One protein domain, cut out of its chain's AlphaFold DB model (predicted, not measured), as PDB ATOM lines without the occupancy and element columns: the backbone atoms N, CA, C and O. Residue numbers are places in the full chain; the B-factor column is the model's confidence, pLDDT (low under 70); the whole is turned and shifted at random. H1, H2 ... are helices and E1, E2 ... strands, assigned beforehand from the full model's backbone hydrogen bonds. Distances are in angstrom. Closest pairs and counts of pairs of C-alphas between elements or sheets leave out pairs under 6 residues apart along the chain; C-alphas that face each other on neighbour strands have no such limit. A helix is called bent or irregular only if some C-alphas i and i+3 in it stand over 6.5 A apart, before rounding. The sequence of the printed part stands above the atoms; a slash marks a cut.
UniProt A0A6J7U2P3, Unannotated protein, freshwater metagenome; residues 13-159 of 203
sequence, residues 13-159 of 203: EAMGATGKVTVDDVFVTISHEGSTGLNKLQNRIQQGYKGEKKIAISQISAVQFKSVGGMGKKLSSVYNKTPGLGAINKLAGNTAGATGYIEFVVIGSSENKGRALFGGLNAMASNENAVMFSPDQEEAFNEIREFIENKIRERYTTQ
ATOM      1  N   GLU A  13      29.745  52.795  20.862       93.56
ATOM      2  CA  GLU A  13      30.957  52.008  21.075       93.56
ATOM      3  C   GLU A  13      30.817  50.613  20.461       93.56
ATOM      4  O   GLU A  13      29.816  49.931  20.672       93.56
ATOM      5  N   ALA A  14      31.851  50.164  19.747       92.56
ATOM      6  CA  ALA A  14      31.974  48.790  19.280       92.56
ATOM      7  C   ALA A  14      33.329  48.201  19.677       92.56
ATOM      8  O   ALA A  14      34.394  48.774  19.418       92.56
ATOM      9  N   MET A  15      33.281  47.017  20.284       89.31
ATOM     10  CA  MET A  15      34.459  46.237  20.641       89.31
ATOM     11  C   MET A  15      34.734  45.193  19.559       89.31
ATOM     12  O   MET A  15      33.895  44.334  19.293       89.31
ATOM     13  N   GLY A  16      35.923  45.251  18.969       87.00
ATOM     14  CA  GLY A  16      36.412  44.297  17.983       87.00
ATOM     15  C   GLY A  16      37.493  43.373  18.536       87.00
ATOM     16  O   GLY A  16      37.935  43.468  19.681       87.00
ATOM     17  N   ALA A  17      37.961  42.478  17.673       83.56
ATOM     18  CA  ALA A  17      39.047  41.552  17.958       83.56
ATOM     19  C   ALA A  17      40.409  42.258  18.087       83.56
ATOM     20  O   ALA A  17      41.254  41.826  18.870       83.56
ATOM     21  N   THR A  18      40.638  43.332  17.322       81.00
ATOM     22  CA  THR A  18      41.935  44.041  17.264       81.00
ATOM     23  C   THR A  18      41.916  45.425  17.905       81.00
ATOM     24  O   THR A  18      42.931  46.123  17.865       81.00
ATOM     25  N   GLY A  19      40.782  45.841  18.464       85.69
ATOM     26  CA  GLY A  19      40.631  47.169  19.035       85.69
ATOM     27  C   GLY A  19      39.182  47.549  19.292       85.69
ATOM     28  O   GLY A  19      38.267  46.749  19.109       85.69
ATOM     29  N   LYS A  20      38.993  48.793  19.707       90.50
ATOM     30  CA  LYS A  20      37.711  49.403  20.042       90.50
ATOM     31  C   LYS A  20      37.502  50.645  19.190       90.50
ATOM     32  O   LYS A  20      38.451  51.402  18.988       90.50
ATOM     33  N   VAL A  21      36.273  50.863  18.738       93.31
ATOM     34  CA  VAL A  21      35.857  52.112  18.097       93.31
ATOM     35  C   VAL A  21      34.831  52.797  18.985       93.31
ATOM     36  O   VAL A  21      33.841  52.181  19.364       93.31
ATOM     37  N   THR A  22      35.066  54.066  19.297       94.19
ATOM     38  CA  THR A  22      34.115  54.943  19.984       94.19
ATOM     39  C   THR A  22      33.795  56.114  19.064       94.19
ATOM     40  O   THR A  22      34.705  56.696  18.474       94.19
ATOM     41  N   VAL A  23      32.520  56.454  18.918       94.44
ATOM     42  CA  VAL A  23      32.050  57.523  18.032       94.44
ATOM     43  C   VAL A  23      31.193  58.490  18.827       94.44
ATOM     44  O   VAL A  23      30.257  58.062  19.494       94.44
ATOM     45  N   ASP A  24      31.509  59.775  18.736       92.12
ATOM     46  CA  ASP A  24      30.659  60.871  19.206       92.12
ATOM     47  C   ASP A  24      30.165  61.712  18.009       92.12
ATOM     48  O   ASP A  24      30.313  61.316  16.850       92.12
ATOM     49  N   ASP A  25      29.552  62.870  18.256       87.69
ATOM     50  CA  ASP A  25      29.042  63.744  17.188       87.69
ATOM     51  C   ASP A  25      30.129  64.301  16.249       87.69
ATOM     52  O   ASP A  25      29.830  64.721  15.126       87.69
ATOM     53  N   VAL A  26      31.386  64.329  16.697       89.69
ATOM     54  CA  VAL A  26      32.498  65.024  16.036       89.69
ATOM     55  C   VAL A  26      33.620  64.069  15.642       89.69
ATOM     56  O   VAL A  26      34.268  64.275  14.611       89.69
ATOM     57  N   PHE A  27      33.870  63.029  16.430       93.06
ATOM     58  CA  PHE A  27      35.059  62.197  16.349       93.06
ATOM     59  C   PHE A  27      34.744  60.707  16.286       93.06
ATOM     60  O   PHE A  27      33.849  60.190  16.947       93.06
ATOM     61  N   VAL A  28      35.596  60.011  15.542       94.38
ATOM     62  CA  VAL A  28      35.799  58.569  15.617       94.38
ATOM     63  C   VAL A  28      37.124  58.333  16.319       94.38
ATOM     64  O   VAL A  28      38.159  58.860  15.916       94.38
ATOM     65  N   THR A  29      37.098  57.529  17.366       92.44
ATOM     66  CA  THR A  29      38.262  57.195  18.174       92.44
ATOM     67  C   THR A  29      38.527  55.704  18.068       92.44
ATOM     68  O   THR A  29      37.646  54.897  18.352       92.44
ATOM     69  N   ILE A  30      39.740  55.335  17.667       90.19
ATOM     70  CA  ILE A  30      40.182  53.951  17.512       90.19
ATOM     71  C   ILE A  30      41.242  53.671  18.566       90.19
ATOM     72  O   ILE A  30      42.260  54.357  18.636       90.19
ATOM     73  N   SER A  31      41.025  52.642  19.376       87.12
ATOM     74  CA  SER A  31      42.013  52.147  20.330       87.12
ATOM     75  C   SER A  31      42.417  50.730  19.953       87.12
ATOM     76  O   SER A  31      41.576  49.837  19.922       87.12
ATOM     77  N   HIS A  32      43.705  50.503  19.696       76.38
ATOM     78  CA  HIS A  32      44.264  49.166  19.438       76.38
ATOM     79  C   HIS A  32      44.670  48.419  20.714       76.38
ATOM     80  O   HIS A  32      45.319  47.367  20.670       76.38
ATOM     81  N   GLU A  33      44.275  48.937  21.874       65.44
ATOM     82  CA  GLU A  33      44.325  48.173  23.106       65.44
ATOM     83  C   GLU A  33      43.270  47.065  23.014       65.44
ATOM     84  O   GLU A  33      42.076  47.318  23.151       65.44
ATOM     85  N   GLY A  34      43.695  45.828  22.737       54.56
ATOM     86  CA  GLY A  34      42.790  44.677  22.707       54.56
ATOM     87  C   GLY A  34      41.912  44.583  23.966       54.56
ATOM     88  O   GLY A  34      42.263  45.073  25.042       54.56
ATOM     89  N   SER A  35      40.773  43.907  23.838       51.78
ATOM     90  CA  SER A  35      39.650  43.884  24.791       51.78
ATOM     91  C   SER A  35      39.908  43.229  26.162       51.78
ATOM     92  O   SER A  35      39.006  43.201  26.998       51.78
ATOM     93  N   THR A  36      41.130  42.773  26.462       53.50
ATOM     94  CA  THR A  36      41.464  42.145  27.755       53.50
ATOM     95  C   THR A  36      42.827  42.607  28.275       53.50
ATOM     96  O   THR A  36      43.778  42.757  27.508       53.50
ATOM     97  N   GLY A  37      42.965  42.771  29.598       51.44
ATOM     98  CA  GLY A  37      44.211  43.201  30.257       51.44
ATOM     99  C   GLY A  37      45.454  42.351  29.933       51.44
ATOM    100  O   GLY A  37      46.559  42.887  29.912       51.44
ATOM    101  N   LEU A  38      45.283  41.065  29.591       52.09
ATOM    102  CA  LEU A  38      46.372  40.211  29.090       52.09
ATOM    103  C   LEU A  38      46.852  40.619  27.686       52.09
ATOM    104  O   LEU A  38      48.057  40.704  27.459       52.09
ATOM    105  N   ASN A  39      45.931  40.937  26.771       52.00
ATOM    106  CA  ASN A  39      46.257  41.400  25.417       52.00
ATOM    107  C   ASN A  39      46.905  42.795  25.450       52.00
ATOM    108  O   ASN A  39      47.824  43.064  24.678       52.00
ATOM    109  N   LYS A  40      46.507  43.656  26.402       55.34
ATOM    110  CA  LYS A  40      47.173  44.947  26.656       55.34
ATOM    111  C   LYS A  40      48.624  44.770  27.108       55.34
ATOM    112  O   LYS A  40      49.499  45.488  26.632       55.34
ATOM    113  N   LEU A  41      48.903  43.817  28.003       52.50
ATOM    114  CA  LEU A  41      50.264  43.547  28.476       52.50
ATOM    115  C   LEU A  41      51.131  42.912  27.376       52.50
ATOM    116  O   LEU A  41      52.269  43.333  27.179       52.50
ATOM    117  N   GLN A  42      50.586  41.963  26.612       52.34
ATOM    118  CA  GLN A  42      51.306  41.312  25.516       52.34
ATOM    119  C   GLN A  42      51.620  42.279  24.360       52.34
ATOM    120  O   GLN A  42      52.758  42.301  23.889       52.34
ATOM    121  N   ASN A  43      50.670  43.130  23.949       52.31
ATOM    122  CA  ASN A  43      50.900  44.122  22.890       52.31
ATOM    123  C   ASN A  43      51.919  45.196  23.306       52.31
ATOM    124  O   ASN A  43      52.739  45.604  22.485       52.31
ATOM    125  N   ARG A  44      51.935  45.594  24.589       55.09
ATOM    126  CA  ARG A  44      52.952  46.509  25.143       55.09
ATOM    127  C   ARG A  44      54.363  45.919  25.124       55.09
ATOM    128  O   ARG A  44      55.314  46.679  24.982       55.09
ATOM    129  N   ILE A  45      54.498  44.599  25.271       54.34
ATOM    130  CA  ILE A  45      55.798  43.912  25.330       54.34
ATOM    131  C   ILE A  45      56.306  43.520  23.930       54.34
ATOM    132  O   ILE A  45      57.514  43.535  23.715       54.34
ATOM    133  N   GLN A  46      55.426  43.192  22.973       50.50
ATOM    134  CA  GLN A  46      55.843  42.677  21.657       50.50
ATOM    135  C   GLN A  46      55.846  43.689  20.498       50.50
ATOM    136  O   GLN A  46      56.658  43.519  19.593       50.50
ATOM    137  N   GLN A  47      54.959  44.695  20.455       48.81
ATOM    138  CA  GLN A  47      54.753  45.497  19.227       48.81
ATOM    139  C   GLN A  47      54.846  47.018  19.387       48.81
ATOM    140  O   GLN A  47      54.560  47.742  18.434       48.81
ATOM    141  N   GLY A  48      55.283  47.519  20.544       49.94
ATOM    142  CA  GLY A  48      55.260  48.956  20.806       49.94
ATOM    143  C   GLY A  48      53.824  49.466  20.956       49.94
ATOM    144  O   GLY A  48      52.861  48.918  20.423       49.94
ATOM    145  N   TYR A  49      53.653  50.493  21.773       50.53
ATOM    146  CA  TYR A  49      52.347  51.064  22.078       50.53
ATOM    147  C   TYR A  49      51.693  51.636  20.803       50.53
ATOM    148  O   TYR A  49      52.082  52.705  20.341       50.53
ATOM    149  N   LYS A  50      50.706  50.933  20.229       61.88
ATOM    150  CA  LYS A  50      49.795  51.488  19.215       61.88
ATOM    151  C   LYS A  50      48.733  52.288  19.964       61.88
ATOM    152  O   LYS A  50      47.846  51.702  20.582       61.88
ATOM    153  N   GLY A  51      48.928  53.602  20.021       69.88
ATOM    154  CA  GLY A  51      48.104  54.517  20.806       69.88
ATOM    155  C   GLY A  51      46.669  54.657  20.295       69.88
ATOM    156  O   GLY A  51      46.247  54.020  19.331       69.88
ATOM    157  N   GLU A  52      45.914  55.511  20.974       81.44
ATOM    158  CA  GLU A  52      44.581  55.928  20.552       81.44
ATOM    159  C   GLU A  52      44.680  56.884  19.354       81.44
ATOM    160  O   GLU A  52      45.430  57.864  19.392       81.44
ATOM    161  N   LYS A  53      43.922  56.611  18.289       85.69
ATOM    162  CA  LYS A  53      43.806  57.479  17.115       85.69
ATOM    163  C   LYS A  53      42.447  58.157  17.122       85.69
ATOM    164  O   LYS A  53      41.420  57.496  17.007       85.69
ATOM    165  N   LYS A  54      42.449  59.483  17.224       90.00
ATOM    166  CA  LYS A  54      41.241  60.311  17.176       90.00
ATOM    167  C   LYS A  54      41.137  60.987  15.811       90.00
ATOM    168  O   LYS A  54      42.006  61.768  15.435       90.00
ATOM    169  N   ILE A  55      40.084  60.664  15.068       89.44
ATOM    170  CA  ILE A  55      39.827  61.107  13.696       89.44
ATOM    171  C   ILE A  55      38.570  61.973  13.715       89.44
ATOM    172  O   ILE A  55      37.521  61.530  14.176       89.44
ATOM    173  N   ALA A  56      38.637  63.201  13.207       90.69
ATOM    174  CA  ALA A  56      37.425  63.998  13.045       90.69
ATOM    175  C   ALA A  56      36.544  63.379  11.947       90.69
ATOM    176  O   ALA A  56      37.036  63.091  10.854       90.69
ATOM    177  N   ILE A  57      35.239  63.229  12.191       90.88
ATOM    178  CA  ILE A  57      34.281  62.714  11.196       90.88
ATOM    179  C   ILE A  57      34.358  63.552   9.914       90.88
ATOM    180  O   ILE A  57      34.311  63.009   8.813       90.88
ATOM    181  N   SER A  58      34.592  64.862  10.041       88.06
ATOM    182  CA  SER A  58      34.801  65.786   8.921       88.06
ATOM    183  C   SER A  58      35.985  65.427   8.005       88.06
ATOM    184  O   SER A  58      35.974  65.792   6.830       88.06
ATOM    185  N   GLN A  59      36.981  64.691   8.504       88.50
ATOM    186  CA  GLN A  59      38.158  64.254   7.748       88.50
ATOM    187  C   GLN A  59      38.000  62.856   7.140       88.50
ATOM    188  O   GLN A  59      38.822  62.453   6.316       88.50
ATOM    189  N   ILE A  60      36.953  62.115   7.513       87.81
ATOM    190  CA  ILE A  60      36.651  60.807   6.931       87.81
ATOM    191  C   ILE A  60      35.977  61.028   5.577       87.81
ATOM    192  O   ILE A  60      34.904  61.639   5.503       87.81
ATOM    193  N   SER A  61      36.605  60.526   4.511       83.56
ATOM    194  CA  SER A  61      36.055  60.540   3.149       83.56
ATOM    195  C   SER A  61      35.195  59.322   2.837       83.56
ATOM    196  O   SER A  61      34.289  59.410   2.019       83.56
ATOM    197  N   ALA A  62      35.506  58.172   3.438       85.25
ATOM    198  CA  ALA A  62      34.790  56.927   3.199       85.25
ATOM    199  C   ALA A  62      34.965  55.972   4.379       85.25
ATOM    200  O   ALA A  62      35.978  56.017   5.080       85.25
ATOM    201  N   VAL A  63      33.998  55.074   4.545       89.06
ATOM    202  CA  VAL A  63      34.098  53.924   5.444       89.06
ATOM    203  C   VAL A  63      34.190  52.676   4.577       89.06
ATOM    204  O   VAL A  63      33.320  52.434   3.744       89.06
ATOM    205  N   GLN A  64      35.255  51.897   4.737       89.12
ATOM    206  CA  GLN A  64      35.350  50.575   4.128       89.12
ATOM    207  C   GLN A  64      34.862  49.546   5.134       89.12
ATOM    208  O   GLN A  64      35.302  49.533   6.282       89.12
ATOM    209  N   PHE A  65      33.958  48.676   4.702       88.88
ATOM    210  CA  PHE A  65      33.370  47.665   5.562       88.88
ATOM    211  C   PHE A  65      33.346  46.323   4.850       88.88
ATOM    212  O   PHE A  65      32.866  46.212   3.719       88.88
ATOM    213  N   LYS A  66      33.840  45.290   5.531       88.88
ATOM    214  CA  LYS A  66      33.771  43.909   5.066       88.88
ATOM    215  C   LYS A  66      33.115  43.048   6.133       88.88
ATOM    216  O   LYS A  66      33.671  42.865   7.211       88.88
ATOM    217  N   SER A  67      31.974  42.469   5.780       89.31
ATOM    218  CA  SER A  67      31.276  41.474   6.591       89.31
ATOM    219  C   SER A  67      32.109  40.221   6.837       89.31
ATOM    220  O   SER A  67      32.996  39.861   6.051       89.31
ATOM    221  N   VAL A  68      31.779  39.497   7.907       87.94
ATOM    222  CA  VAL A  68      32.467  38.249   8.230       87.94
ATOM    223  C   VAL A  68      32.114  37.166   7.205       87.94
ATOM    224  O   VAL A  68      30.945  36.872   6.938       87.94
ATOM    225  N   GLY A  69      33.139  36.527   6.636       87.12
ATOM    226  CA  GLY A  69      32.960  35.475   5.633       87.12
ATOM    227  C   GLY A  69      32.379  34.179   6.211       87.12
ATOM    228  O   GLY A  69      32.490  33.897   7.405       87.12
ATOM    229  N   GLY A  70      31.818  33.323   5.349       87.06
ATOM    230  CA  GLY A  70      31.189  32.059   5.764       87.06
ATOM    231  C   GLY A  70      32.113  31.120   6.553       87.06
ATOM    232  O   GLY A  70      31.663  30.439   7.472       87.06
ATOM    233  N   MET A  71      33.417  31.119   6.254       83.62
ATOM    234  CA  MET A  71      34.405  30.359   7.027       83.62
ATOM    235  C   MET A  71      34.623  30.934   8.434       83.62
ATOM    236  O   MET A  71      34.693  30.164   9.389       83.62
ATOM    237  N   GLY A  72      34.643  32.262   8.588       84.12
ATOM    238  CA  GLY A  72      34.716  32.920   9.898       84.12
ATOM    239  C   GLY A  72      33.495  32.608  10.766       84.12
ATOM    240  O   GLY A  72      33.644  32.228  11.926       84.12
ATOM    241  N   LYS A  73      32.292  32.637  10.175       87.88
ATOM    242  CA  LYS A  73      31.040  32.253  10.854       87.88
ATOM    243  C   LYS A  73      31.055  30.794  11.320       87.88
ATOM    244  O   LYS A  73      30.692  30.506  12.459       87.88
ATOM    245  N   LYS A  74      31.524  29.870  10.471       88.25
ATOM    246  CA  LYS A  74      31.685  28.453  10.843       88.25
ATOM    247  C   LYS A  74      32.680  28.277  11.991       88.25
ATOM    248  O   LYS A  74      32.369  27.568  12.942       88.25
ATOM    249  N   LEU A  75      33.839  28.934  11.922       86.00
ATOM    250  CA  LEU A  75      34.869  28.841  12.954       86.00
ATOM    251  C   LEU A  75      34.363  29.365  14.303       86.00
ATOM    252  O   LEU A  75      34.451  28.651  15.299       86.00
ATOM    253  N   SER A  76      33.761  30.558  14.317       84.44
ATOM    254  CA  SER A  76      33.139  31.127  15.517       84.44
ATOM    255  C   SER A  76      32.078  30.186  16.098       84.44
ATOM    256  O   SER A  76      32.107  29.880  17.289       84.44
ATOM    257  N   SER A  77      31.213  29.604  15.256       86.81
ATOM    258  CA  SER A  77      30.206  28.648  15.728       86.81
ATOM    259  C   SER A  77      30.814  27.400  16.369       86.81
ATOM    260  O   SER A  77      30.201  26.874  17.294       86.81
ATOM    261  N   VAL A  78      31.938  26.879  15.875       87.81
ATOM    262  CA  VAL A  78      32.585  25.692  16.463       87.81
ATOM    263  C   VAL A  78      33.192  26.044  17.817       87.81
ATOM    264  O   VAL A  78      32.945  25.344  18.799       87.81
ATOM    265  N   TYR A  79      33.916  27.161  17.896       85.12
ATOM    266  CA  TYR A  79      34.524  27.626  19.143       85.12
ATOM    267  C   TYR A  79      33.476  27.921  20.216       85.12
ATOM    268  O   TYR A  79      33.577  27.417  21.332       85.12
ATOM    269  N   ASN A  80      32.426  28.664  19.864       82.56
ATOM    270  CA  ASN A  80      31.393  29.078  20.809       82.56
ATOM    271  C   ASN A  80      30.510  27.912  21.293       82.56
ATOM    272  O   ASN A  80      29.934  28.003  22.375       82.56
ATOM    273  N   LYS A  81      30.418  26.815  20.529       85.56
ATOM    274  CA  LYS A  81      29.674  25.601  20.913       85.56
ATOM    275  C   LYS A  81      30.514  24.580  21.679       85.56
ATOM    276  O   LYS A  81      29.945  23.669  22.273       85.56
ATOM    277  N   THR A  82      31.841  24.705  21.669       85.44
ATOM    278  CA  THR A  82      32.723  23.749  22.347       85.44
ATOM    279  C   THR A  82      32.881  24.138  23.825       85.44
ATOM    280  O   THR A  82      33.333  25.255  24.111       85.44
ATOM    281  N   PRO A  83      32.537  23.255  24.785       85.25
ATOM    282  CA  PRO A  83      32.704  23.522  26.214       85.25
ATOM    283  C   PRO A  83      34.149  23.900  26.558       85.25
ATOM    284  O   PRO A  83      35.097  23.322  26.032       85.25
ATOM    285  N   GLY A  84      34.332  24.899  27.421       84.19
ATOM    286  CA  GLY A  84      35.653  25.437  27.764       84.19
ATOM    287  C   GLY A  84      36.217  26.399  26.711       84.19
ATOM    288  O   GLY A  84      36.581  27.519  27.069       84.19
ATOM    289  N   LEU A  85      36.209  26.031  25.422       82.81
ATOM    290  CA  LEU A  85      36.739  26.883  24.342       82.81
ATOM    291  C   LEU A  85      35.916  28.165  24.123       82.81
ATOM    292  O   LEU A  85      36.475  29.233  23.881       82.81
ATOM    293  N   GLY A  86      34.590  28.096  24.260       81.81
ATOM    294  CA  GLY A  86      33.742  29.288  24.159       81.81
ATOM    295  C   GLY A  86      33.989  30.294  25.290       81.81
ATOM    296  O   GLY A  86      33.979  31.503  25.067       81.81
ATOM    297  N   ALA A  87      34.266  29.805  26.503       80.44
ATOM    298  CA  ALA A  87      34.542  30.657  27.659       80.44
ATOM    299  C   ALA A  87      35.895  31.372  27.527       80.44
ATOM    300  O   ALA A  87      35.970  32.579  27.757       80.44
ATOM    301  N   ILE A  88      36.939  30.663  27.082       77.69
ATOM    302  CA  ILE A  88      38.240  31.291  26.802       77.69
ATOM    303  C   ILE A  88      38.160  32.264  25.622       77.69
ATOM    304  O   ILE A  88      38.778  33.319  25.696       77.69
ATOM    305  N   ASN A  89      37.371  31.976  24.576       76.81
ATOM    306  CA  ASN A  89      37.190  32.897  23.450       76.81
ATOM    307  C   ASN A  89      36.547  34.210  23.918       76.81
ATOM    308  O   ASN A  89      37.036  35.286  23.588       76.81
ATOM    309  N   LYS A  90      35.503  34.137  24.756       76.12
ATOM    310  CA  LYS A  90      34.875  35.327  25.354       76.12
ATOM    311  C   LYS A  90      35.849  36.115  26.233       76.12
ATOM    312  O   LYS A  90      35.909  37.334  26.114       76.12
ATOM    313  N   LEU A  91      36.645  35.432  27.059       72.38
ATOM    314  CA  LEU A  91      37.655  36.077  27.907       72.38
ATOM    315  C   LEU A  91      38.787  36.718  27.086       72.38
ATOM    316  O   LEU A  91      39.317  37.760  27.466       72.38
ATOM    317  N   ALA A  92      39.144  36.115  25.954       68.56
ATOM    318  CA  ALA A  92      40.185  36.591  25.050       68.56
ATOM    319  C   ALA A  92      39.704  37.663  24.055       68.56
ATOM    320  O   ALA A  92      40.486  38.060  23.192       68.56
ATOM    321  N   GLY A  93      38.452  38.128  24.161       68.62
ATOM    322  CA  GLY A  93      37.950  39.229  23.338       68.62
ATOM    323  C   GLY A  93      37.094  38.851  22.136       68.62
ATOM    324  O   GLY A  93      36.948  39.657  21.221       68.62
ATOM    325  N   ASN A  94      36.554  37.634  22.123       75.81
ATOM    326  CA  ASN A  94      35.739  37.075  21.047       75.81
ATOM    327  C   ASN A  94      36.400  37.189  19.661       75.81
ATOM    328  O   ASN A  94      35.837  37.742  18.717       75.81
ATOM    329  N   THR A  95      37.628  36.685  19.556       76.88
ATOM    330  CA  THR A  95      38.472  36.807  18.359       76.88
ATOM    331  C   THR A  95      38.265  35.666  17.357       76.88
ATOM    332  O   THR A  95      38.676  35.775  16.198       76.88
ATOM    333  N   ALA A  96      37.605  34.570  17.757       79.75
ATOM    334  CA  ALA A  96      37.377  33.419  16.889       79.75
ATOM    335  C   ALA A  96      36.569  33.797  15.634       79.75
ATOM    336  O   ALA A  96      35.443  34.285  15.705       79.75
ATOM    337  N   GLY A  97      37.140  33.532  14.457       80.62
ATOM    338  CA  GLY A  97      36.485  33.817  13.179       80.62
ATOM    339  C   GLY A  97      36.486  35.293  12.769       80.62
ATOM    340  O   GLY A  97      35.767  35.639  11.827       80.62
ATOM    341  N   ALA A  98      37.288  36.141  13.427       82.81
ATOM    342  CA  ALA A  98      37.459  37.549  13.078       82.81
ATOM    343  C   ALA A  98      38.066  37.711  11.678       82.81
ATOM    344  O   ALA A  98      39.279  37.689  11.477       82.81
ATOM    345  N   THR A  99      37.189  37.830  10.686       84.62
ATOM    346  CA  THR A  99      37.558  38.021   9.274       84.62
ATOM    347  C   THR A  99      36.880  39.238   8.654       84.62
ATOM    348  O   THR A  99      37.204  39.590   7.518       84.62
ATOM    349  N   GLY A 100      35.961  39.868   9.393       87.44
ATOM    350  CA  GLY A 100      35.372  41.149   9.036       87.44
ATOM    351  C   GLY A 100      36.226  42.307   9.540       87.44
ATOM    352  O   GLY A 100      37.033  42.138  10.460       87.44
ATOM    353  N   TYR A 101      36.074  43.467   8.908       89.81
ATOM    354  CA  TYR A 101      36.742  44.695   9.325       89.81
ATOM    355  C   TYR A 101      35.924  45.936   8.979       89.81
ATOM    356  O   TYR A 101      35.137  45.941   8.029       89.81
ATOM    357  N   ILE A 102      36.177  46.998   9.737       91.75
ATOM    358  CA  ILE A 102      35.835  48.378   9.400       91.75
ATOM    359  C   ILE A 102      37.136  49.170   9.264       91.75
ATOM    360  O   ILE A 102      38.052  48.963  10.056       91.75
ATOM    361  N   GLU A 103      37.236  50.051   8.274       90.00
ATOM    362  CA  GLU A 103      38.363  50.968   8.092       90.00
ATOM    363  C   GLU A 103      37.866  52.374   7.740       90.00
ATOM    364  O   GLU A 103      36.991  52.547   6.887       90.00
ATOM    365  N   PHE A 104      38.457  53.389   8.369       89.81
ATOM    366  CA  PHE A 104      38.146  54.794   8.122       89.81
ATOM    367  C   PHE A 104      39.165  55.416   7.172       89.81
ATOM    368  O   PHE A 104      40.342  55.569   7.499       89.81
ATOM    369  N   VAL A 105      38.715  55.812   5.982       86.06
ATOM    370  CA  VAL A 105      39.576  56.455   4.986       86.06
ATOM    371  C   VAL A 105      39.638  57.949   5.281       86.06
ATOM    372  O   VAL A 105      38.639  58.653   5.127       86.06
ATOM    373  N   VAL A 106      40.814  58.430   5.683       84.06
ATOM    374  CA  VAL A 106      41.055  59.837   6.035       84.06
ATOM    375  C   VAL A 106      41.598  60.614   4.833       84.06
ATOM    376  O   VAL A 106      42.521  60.166   4.147       84.06
ATOM    377  N   ILE A 107      41.043  61.802   4.576       74.25
ATOM    378  CA  ILE A 107      41.484  62.703   3.500       74.25
ATOM    379  C   ILE A 107      42.951  63.089   3.716       74.25
ATOM    380  O   ILE A 107      43.344  63.501   4.802       74.25
ATOM    381  N   GLY A 108      43.767  62.973   2.667       65.44
ATOM    382  CA  GLY A 108      45.187  63.333   2.720       65.44
ATOM    383  C   GLY A 108      46.077  62.322   3.447       65.44
ATOM    384  O   GLY A 108      47.293  62.493   3.436       65.44
ATOM    385  N   SER A 109      45.515  61.246   4.012       62.38
ATOM    386  CA  SER A 109      46.335  60.149   4.514       62.38
ATOM    387  C   SER A 109      46.936  59.374   3.336       62.38
ATOM    388  O   SER A 109      46.225  58.848   2.475       62.38
ATOM    389  N   SER A 110      48.270  59.322   3.288       52.97
ATOM    390  CA  SER A 110      49.045  58.488   2.360       52.97
ATOM    391  C   SER A 110      49.054  57.015   2.773       52.97
ATOM    392  O   SER A 110      49.706  56.202   2.117       52.97
ATOM    393  N   GLU A 111      48.320  56.654   3.832       54.81
ATOM    394  CA  GLU A 111      48.138  55.291   4.319       54.81
ATOM    395  C   GLU A 111      47.319  54.485   3.295       54.81
ATOM    396  O   GLU A 111      46.118  54.292   3.407       54.81
ATOM    397  N   ASN A 112      48.012  54.071   2.232       48.44
ATOM    398  CA  ASN A 112      47.718  53.007   1.283       48.44
ATOM    399  C   ASN A 112      46.230  52.677   1.112       48.44
ATOM    400  O   ASN A 112      45.740  51.694   1.673       48.44
ATOM    401  N   LYS A 113      45.569  53.408   0.204       48.44
ATOM    402  CA  LYS A 113      44.204  53.183  -0.323       48.44
ATOM    403  C   LYS A 113      43.947  51.779  -0.936       48.44
ATOM    404  O   LYS A 113      42.983  51.597  -1.667       48.44
ATOM    405  N   GLY A 114      44.791  50.781  -0.660       46.75
ATOM    406  CA  GLY A 114      44.728  49.415  -1.184       46.75
ATOM    407  C   GLY A 114      45.053  48.294  -0.183       46.75
ATOM    408  O   GLY A 114      45.015  47.130  -0.585       46.75
ATOM    409  N   ARG A 115      45.339  48.568   1.107       53.12
ATOM    410  CA  ARG A 115      45.603  47.478   2.083       53.12
ATOM    411  C   ARG A 115      44.372  46.595   2.314       53.12
ATOM    412  O   ARG A 115      44.525  45.388   2.464       53.12
ATOM    413  N   ALA A 116      43.174  47.169   2.289       49.19
ATOM    414  CA  ALA A 116      41.906  46.457   2.465       49.19
ATOM    415  C   ALA A 116      41.513  45.560   1.279       49.19
ATOM    416  O   ALA A 116      40.931  44.491   1.490       49.19
ATOM    417  N   LEU A 117      41.868  45.957   0.049       43.00
ATOM    418  CA  LEU A 117      41.623  45.156  -1.155       43.00
ATOM    419  C   LEU A 117      42.708  44.094  -1.405       43.00
ATOM    420  O   LEU A 117      42.367  42.979  -1.791       43.00
ATOM    421  N   PHE A 118      43.991  44.404  -1.168       43.97
ATOM    422  CA  PHE A 118      45.116  43.544  -1.585       43.97
ATOM    423  C   PHE A 118      46.016  43.040  -0.440       43.97
ATOM    424  O   PHE A 118      46.828  42.146  -0.653       43.97
ATOM    425  N   GLY A 119      45.894  43.580   0.777       53.69
ATOM    426  CA  GLY A 119      46.779  43.268   1.913       53.69
ATOM    427  C   GLY A 119      46.310  42.130   2.832       53.69
ATOM    428  O   GLY A 119      47.076  41.667   3.679       53.69
ATOM    429  N   GLY A 120      45.068  41.663   2.679       62.28
ATOM    430  CA  GLY A 120      44.509  40.558   3.466       62.28
ATOM    431  C   GLY A 120      44.368  40.846   4.972       62.28
ATOM    432  O   GLY A 120      44.559  41.966   5.444       62.28
ATOM    433  N   LEU A 121      44.026  39.809   5.749       64.81
ATOM    434  CA  LEU A 121      43.756  39.918   7.195       64.81
ATOM    435  C   LEU A 121      44.978  40.406   7.998       64.81
ATOM    436  O   LEU A 121      44.833  41.163   8.954       64.81
ATOM    437  N   ASN A 122      46.186  40.029   7.572       63.91
ATOM    438  CA  ASN A 122      47.428  40.418   8.244       63.91
ATOM    439  C   ASN A 122      47.717  41.922   8.119       63.91
ATOM    440  O   ASN A 122      48.239  42.528   9.055       63.91
ATOM    441  N   ALA A 123      47.360  42.549   6.990       64.31
ATOM    442  CA  ALA A 123      47.509  43.992   6.829       64.31
ATOM    443  C   ALA A 123      46.510  44.772   7.693       64.31
ATOM    444  O   ALA A 123      46.879  45.810   8.241       64.31
ATOM    445  N   MET A 124      45.283  44.257   7.846       68.69
ATOM    446  CA  MET A 124      44.238  44.875   8.673       68.69
ATOM    447  C   MET A 124      44.579  44.828  10.162       68.69
ATOM    448  O   MET A 124      44.402  45.822  10.856       68.69
ATOM    449  N   ALA A 125      45.166  43.727  10.640       68.38
ATOM    450  CA  ALA A 125      45.581  43.593  12.038       68.38
ATOM    451  C   ALA A 125      46.618  44.648  12.482       68.38
ATOM    452  O   ALA A 125      46.801  44.887  13.674       68.38
ATOM    453  N   SER A 126      47.318  45.276  11.532       69.44
ATOM    454  CA  SER A 126      48.314  46.322  11.792       69.44
ATOM    455  C   SER A 126      47.921  47.693  11.239       69.44
ATOM    456  O   SER A 126      48.793  48.547  11.095       69.44
ATOM    457  N   ASN A 127      46.660  47.896  10.866       72.69
ATOM    458  CA  ASN A 127      46.182  49.167  10.337       72.69
ATOM    459  C   ASN A 127      45.568  50.009  11.461       72.69
ATOM    460  O   ASN A 127      44.609  49.573  12.083       72.69
ATOM    461  N   GLU A 128      46.106  51.209  11.685       77.88
ATOM    462  CA  GLU A 128      45.655  52.132  12.739       77.88
ATOM    463  C   GLU A 128      44.274  52.742  12.478       77.88
ATOM    464  O   GLU A 128      43.637  53.271  13.384       77.88
ATOM    465  N   ASN A 129      43.820  52.697  11.224       84.25
ATOM    466  CA  ASN A 129      42.503  53.184  10.828       84.25
ATOM    467  C   ASN A 129      41.457  52.072  10.782       84.25
ATOM    468  O   ASN A 129      40.330  52.345  10.368       84.25
ATOM    469  N   ALA A 130      41.815  50.831  11.134       85.75
ATOM    470  CA  ALA A 130      40.942  49.682  10.962       85.75
ATOM    471  C   ALA A 130      40.772  48.858  12.235       85.75
ATOM    472  O   ALA A 130      41.708  48.643  12.997       85.75
ATOM    473  N   VAL A 131      39.579  48.305  12.423       88.50
ATOM    474  CA  VAL A 131      39.302  47.342  13.488       88.50
ATOM    475  C   VAL A 131      38.684  46.097  12.878       88.50
ATOM    476  O   VAL A 131      37.745  46.170  12.088       88.50
ATOM    477  N   MET A 132      39.238  44.939  13.232       88.50
ATOM    478  CA  MET A 132      38.700  43.644  12.844       88.50
ATOM    479  C   MET A 132      37.679  43.170  13.866       88.50
ATOM    480  O   MET A 132      37.839  43.401  15.065       88.50
ATOM    481  N   PHE A 133      36.672  42.441  13.399       90.25
ATOM    482  CA  PHE A 133      35.589  41.941  14.236       90.25
ATOM    483  C   PHE A 133      35.165  40.522  13.854       90.25
ATOM    484  O   PHE A 133      35.342  40.064  12.717       90.25
ATOM    485  N   SER A 134      34.630  39.809  14.842       90.38
ATOM    486  CA  SER A 134      34.030  38.481  14.701       90.38
ATOM    487  C   SER A 134      32.521  38.578  14.421       90.38
ATOM    488  O   SER A 134      31.956  39.670  14.493       90.38
ATOM    489  N   PRO A 135      31.839  37.468  14.064       90.25
ATOM    490  CA  PRO A 135      30.418  37.507  13.709       90.25
ATOM    491  C   PRO A 135      29.523  38.146  14.773       90.25
ATOM    492  O   PRO A 135      28.612  38.885  14.431       90.25
ATOM    493  N   ASP A 136      29.801  37.887  16.050       89.62
ATOM    494  CA  ASP A 136      28.972  38.380  17.156       89.62
ATOM    495  C   ASP A 136      29.150  39.893  17.394       89.62
ATOM    496  O   ASP A 136      28.388  40.495  18.140       89.62
ATOM    497  N   GLN A 137      30.184  40.496  16.802       92.12
ATOM    498  CA  GLN A 137      30.513  41.919  16.917       92.12
ATOM    499  C   GLN A 137      30.063  42.718  15.682       92.12
ATOM    500  O   GLN A 137      30.024  43.943  15.728       92.12
ATOM    501  N   GLU A 138      29.750  42.039  14.572       94.06
ATOM    502  CA  GLU A 138      29.509  42.654  13.259       94.06
ATOM    503  C   GLU A 138      28.377  43.690  13.283       94.06
ATOM    504  O   GLU A 138      28.507  44.737  12.653       94.06
ATOM    505  N   GLU A 139      27.307  43.434  14.039       95.38
ATOM    506  CA  GLU A 139      26.145  44.325  14.142       95.38
ATOM    507  C   GLU A 139      26.523  45.708  14.693       95.38
ATOM    508  O   GLU A 139      26.269  46.714  14.034       95.38
ATOM    509  N   ALA A 140      27.250  45.763  15.813       95.00
ATOM    510  CA  ALA A 140      27.699  47.024  16.412       95.00
ATOM    511  C   ALA A 140      28.603  47.837  15.463       95.00
ATOM    512  O   ALA A 140      28.535  49.065  15.401       95.00
ATOM    513  N   PHE A 141      29.444  47.159  14.676       95.75
ATOM    514  CA  PHE A 141      30.263  47.830  13.667       95.75
ATOM    515  C   PHE A 141      29.454  48.297  12.454       95.75
ATOM    516  O   PHE A 141      29.805  49.317  11.856       95.75
ATOM    517  N   ASN A 142      28.383  47.588  12.087       96.62
ATOM    518  CA  ASN A 142      27.475  48.038  11.036       96.62
ATOM    519  C   ASN A 142      26.712  49.301  11.462       96.62
ATOM    520  O   ASN A 142      26.599  50.224  10.662       96.62
ATOM    521  N   GLU A 143      26.279  49.402  12.720       96.31
ATOM    522  CA  GLU A 143      25.652  50.625  13.241       96.31
ATOM    523  C   GLU A 143      26.604  51.830  13.162       96.31
ATOM    524  O   GLU A 143      26.234  52.894  12.662       96.31
ATOM    525  N   ILE A 144      27.862  51.658  13.588       96.50
ATOM    526  CA  ILE A 144      28.896  52.699  13.474       96.50
ATOM    527  C   ILE A 144      29.101  53.118  12.016       96.50
ATOM    528  O   ILE A 144      29.198  54.311  11.711       96.50
ATOM    529  N   ARG A 145      29.178  52.141  11.108       94.75
ATOM    530  CA  ARG A 145      29.312  52.398   9.674       94.75
ATOM    531  C   ARG A 145      28.148  53.248   9.171       94.75
ATOM    532  O   ARG A 145      28.395  54.268   8.532       94.75
ATOM    533  N   GLU A 146      26.910  52.849   9.449       95.06
ATOM    534  CA  GLU A 146      25.711  53.560   8.995       95.06
ATOM    535  C   GLU A 146      25.661  54.991   9.532       95.06
ATOM    536  O   GLU A 146      25.410  55.926   8.767       95.06
ATOM    537  N   PHE A 147      25.977  55.188  10.815       95.00
ATOM    538  CA  PHE A 147      26.053  56.519  11.414       95.00
ATOM    539  C   PHE A 147      27.055  57.423  10.679       95.00
ATOM    540  O   PHE A 147      26.723  58.542  10.281       95.00
ATOM    541  N   ILE A 148      28.275  56.934  10.441       92.56
ATOM    542  CA  ILE A 148      29.327  57.728   9.795       92.56
ATOM    543  C   ILE A 148      29.015  57.962   8.313       92.56
ATOM    544  O   ILE A 148      29.226  59.068   7.819       92.56
ATOM    545  N   GLU A 149      28.476  56.970   7.598       90.50
ATOM    546  CA  GLU A 149      28.021  57.141   6.213       90.50
ATOM    547  C   GLU A 149      26.909  58.196   6.107       90.50
ATOM    548  O   GLU A 149      26.926  59.014   5.184       90.50
ATOM    549  N   ASN A 150      25.985  58.241   7.071       91.88
ATOM    550  CA  ASN A 150      24.961  59.281   7.135       91.88
ATOM    551  C   ASN A 150      25.585  60.664   7.360       91.88
ATOM    552  O   ASN A 150      25.281  61.583   6.603       91.88
ATOM    553  N   LYS A 151      26.537  60.807   8.293       90.44
ATOM    554  CA  LYS A 151      27.280  62.065   8.501       90.44
ATOM    555  C   LYS A 151      28.110  62.481   7.284       90.44
ATOM    556  O   LYS A 151      28.268  63.671   7.015       90.44
ATOM    557  N   ILE A 152      28.672  61.532   6.536       86.31
ATOM    558  CA  ILE A 152      29.332  61.804   5.249       86.31
ATOM    559  C   ILE A 152      28.301  62.357   4.254       86.31
ATOM    560  O   ILE A 152      28.534  63.407   3.660       86.31
ATOM    561  N   ARG A 153      27.144  61.701   4.108       86.44
ATOM    562  CA  ARG A 153      26.075  62.115   3.187       86.44
ATOM    563  C   ARG A 153      25.507  63.490   3.531       86.44
ATOM    564  O   ARG A 153      25.376  64.318   2.639       86.44
ATOM    565  N   GLU A 154      25.217  63.744   4.804       86.12
ATOM    566  CA  GLU A 154      24.732  65.036   5.298       86.12
ATOM    567  C   GLU A 154      25.701  66.166   4.965       86.12
ATOM    568  O   GLU A 154      25.276  67.232   4.530       86.12
ATOM    569  N   ARG A 155      27.013  65.940   5.094       83.12
ATOM    570  CA  ARG A 155      28.015  66.936   4.692       83.12
ATOM    571  C   ARG A 155      27.946  67.258   3.202       83.12
ATOM    572  O   ARG A 155      28.089  68.421   2.847       83.12
ATOM    573  N   TYR A 156      27.685  66.267   2.349       73.81
ATOM    574  CA  TYR A 156      27.489  66.498   0.915       73.81
ATOM    575  C   TYR A 156      26.165  67.206   0.584       73.81
ATOM    576  O   TYR A 156      26.094  67.882  -0.437       73.81
ATOM    577  N   THR A 157      25.121  67.080   1.414       72.50
ATOM    578  CA  THR A 157      23.809  67.711   1.162       72.50
ATOM    579  C   THR A 157      23.629  69.079   1.823       72.50
ATOM    580  O   THR A 157      22.821  69.871   1.347       72.50
ATOM    581  N   THR A 158      24.352  69.370   2.909       58.72
ATOM    582  CA  THR A 158      24.212  70.604   3.712       58.72
ATOM    583  C   THR A 158      25.284  71.655   3.441       58.72
ATOM    584  O   THR A 158      25.192  72.762   3.968       58.72
ATOM    585  N   GLN A 159      26.287  71.352   2.613       49.66
ATOM    586  CA  GLN A 159      27.288  72.334   2.211       49.66
ATOM    587  C   GLN A 159      26.603  73.459   1.408       49.66
ATOM    588  O   GLN A 159      26.057  73.184   0.335       49.66
TER     589      GLN A 159
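AT A GLANCE: This is residues 13 to 159 of the 203 residues of the protein "Unannotated protein" of freshwater metagenome (UniProt A0A6J7U2P3). Two small sheets stand partly face to face as a sandwich, their strands crossed at 52 degrees, and one long helix, H6, packs over the edge strands E1 and E5, one from each sheet. H2 and H3 make a corner at one end of the long axis and H6 ends at the other; H4 and H5 graze the smaller sheet, and H1 touches no helix. The printed part has 147 residues with six named helices and seven named strands, in the order E1 E2 E3 H1 E4 E5 H2 H3 E6 H4 H5 E7 H6, a mixed class. Both sheets, E1 E2 E3 E4 and E5 E6 E7, are antiparallel. The whole is compact, radius of gyration of the C-alphas 15.6 A, but elongated, spanning 55 by 33 by 30 A.

HOW THE PARTS SIT: Start at E1, residues 13 to 15, E2, 20 to 23, and E3, 27 to 31: a meander, each strand the antiparallel neighbour of the one before, with N 14 and O 21 at 2.9 A and N 22 and O 29 at 2.9 A. E4, residues 52 to 56, is antiparallel to E3, with N 28 and O 55 at 2.8 A. In the other sheet, E5, 60 to 66, pairs with E6, 100 to 106, N 64 to O 103 being 2.8 A, and E6 with E7, 130 to 133, N 102 to O 131 being 2.9 A. Across the sandwich, the closest C-alphas of E2 and E7 are Lys 20 and Val 131, 7.1 A. H6, residues 135 to 158, makes two layers, a helix on one face of a sheet, with each: its height is 10.1 A over the first and 9.0 A over the second, and its closest C-alphas are Ala 140 to Ala 14 of E1, 5.4 A, and Arg 145 to Val 63 of E5, 6.6 A. H2, 70 to 81, and H6 only just touch, with 3 pairs of C-alphas within 8 A, closest Lys 73 and Pro 135, 6.0 A. H3, 85 to 91, touches H2 only at the corner, Asn 80 to Gly 86, 4.1 A, about perpendicular at 85 degrees. H4, 115 to 118, and H5, 120 to 124, touch only at the corner, Arg 115 to Ala 123, 6.2 A. H1, 37 to 46, is on neither sheet. Every O i to N i+4 pair is within hydrogen-bond range in H1, H2, H3 and H5, and 18 of 20 in H6; H4 is too short for one.

IN THESE COORDINATES: Find C-alpha 13 at (30.957, 52.008, 21.075), where E1 begins. H6 runs 35.1 A from C-alpha 135 at (30.418, 37.507, 13.709) to C-alpha 158 at (24.212, 70.604, 3.712); it is irregular, C-alphas 136 and 139 being 7.2 A apart. E6 measures 19.8 A, E5 17.2 A, H2 16.5 A and H1 14.5 A.

THE WHOLE: The farthest C-alphas, Pro 83 and Gln 159, are 54.7 A apart. The printed part has no cut and no long link. Mean pLDDT of the printed part is 78.2; residues 33 to 51, 92 to 93, 108 to 126 and 158 to 159 are under 70.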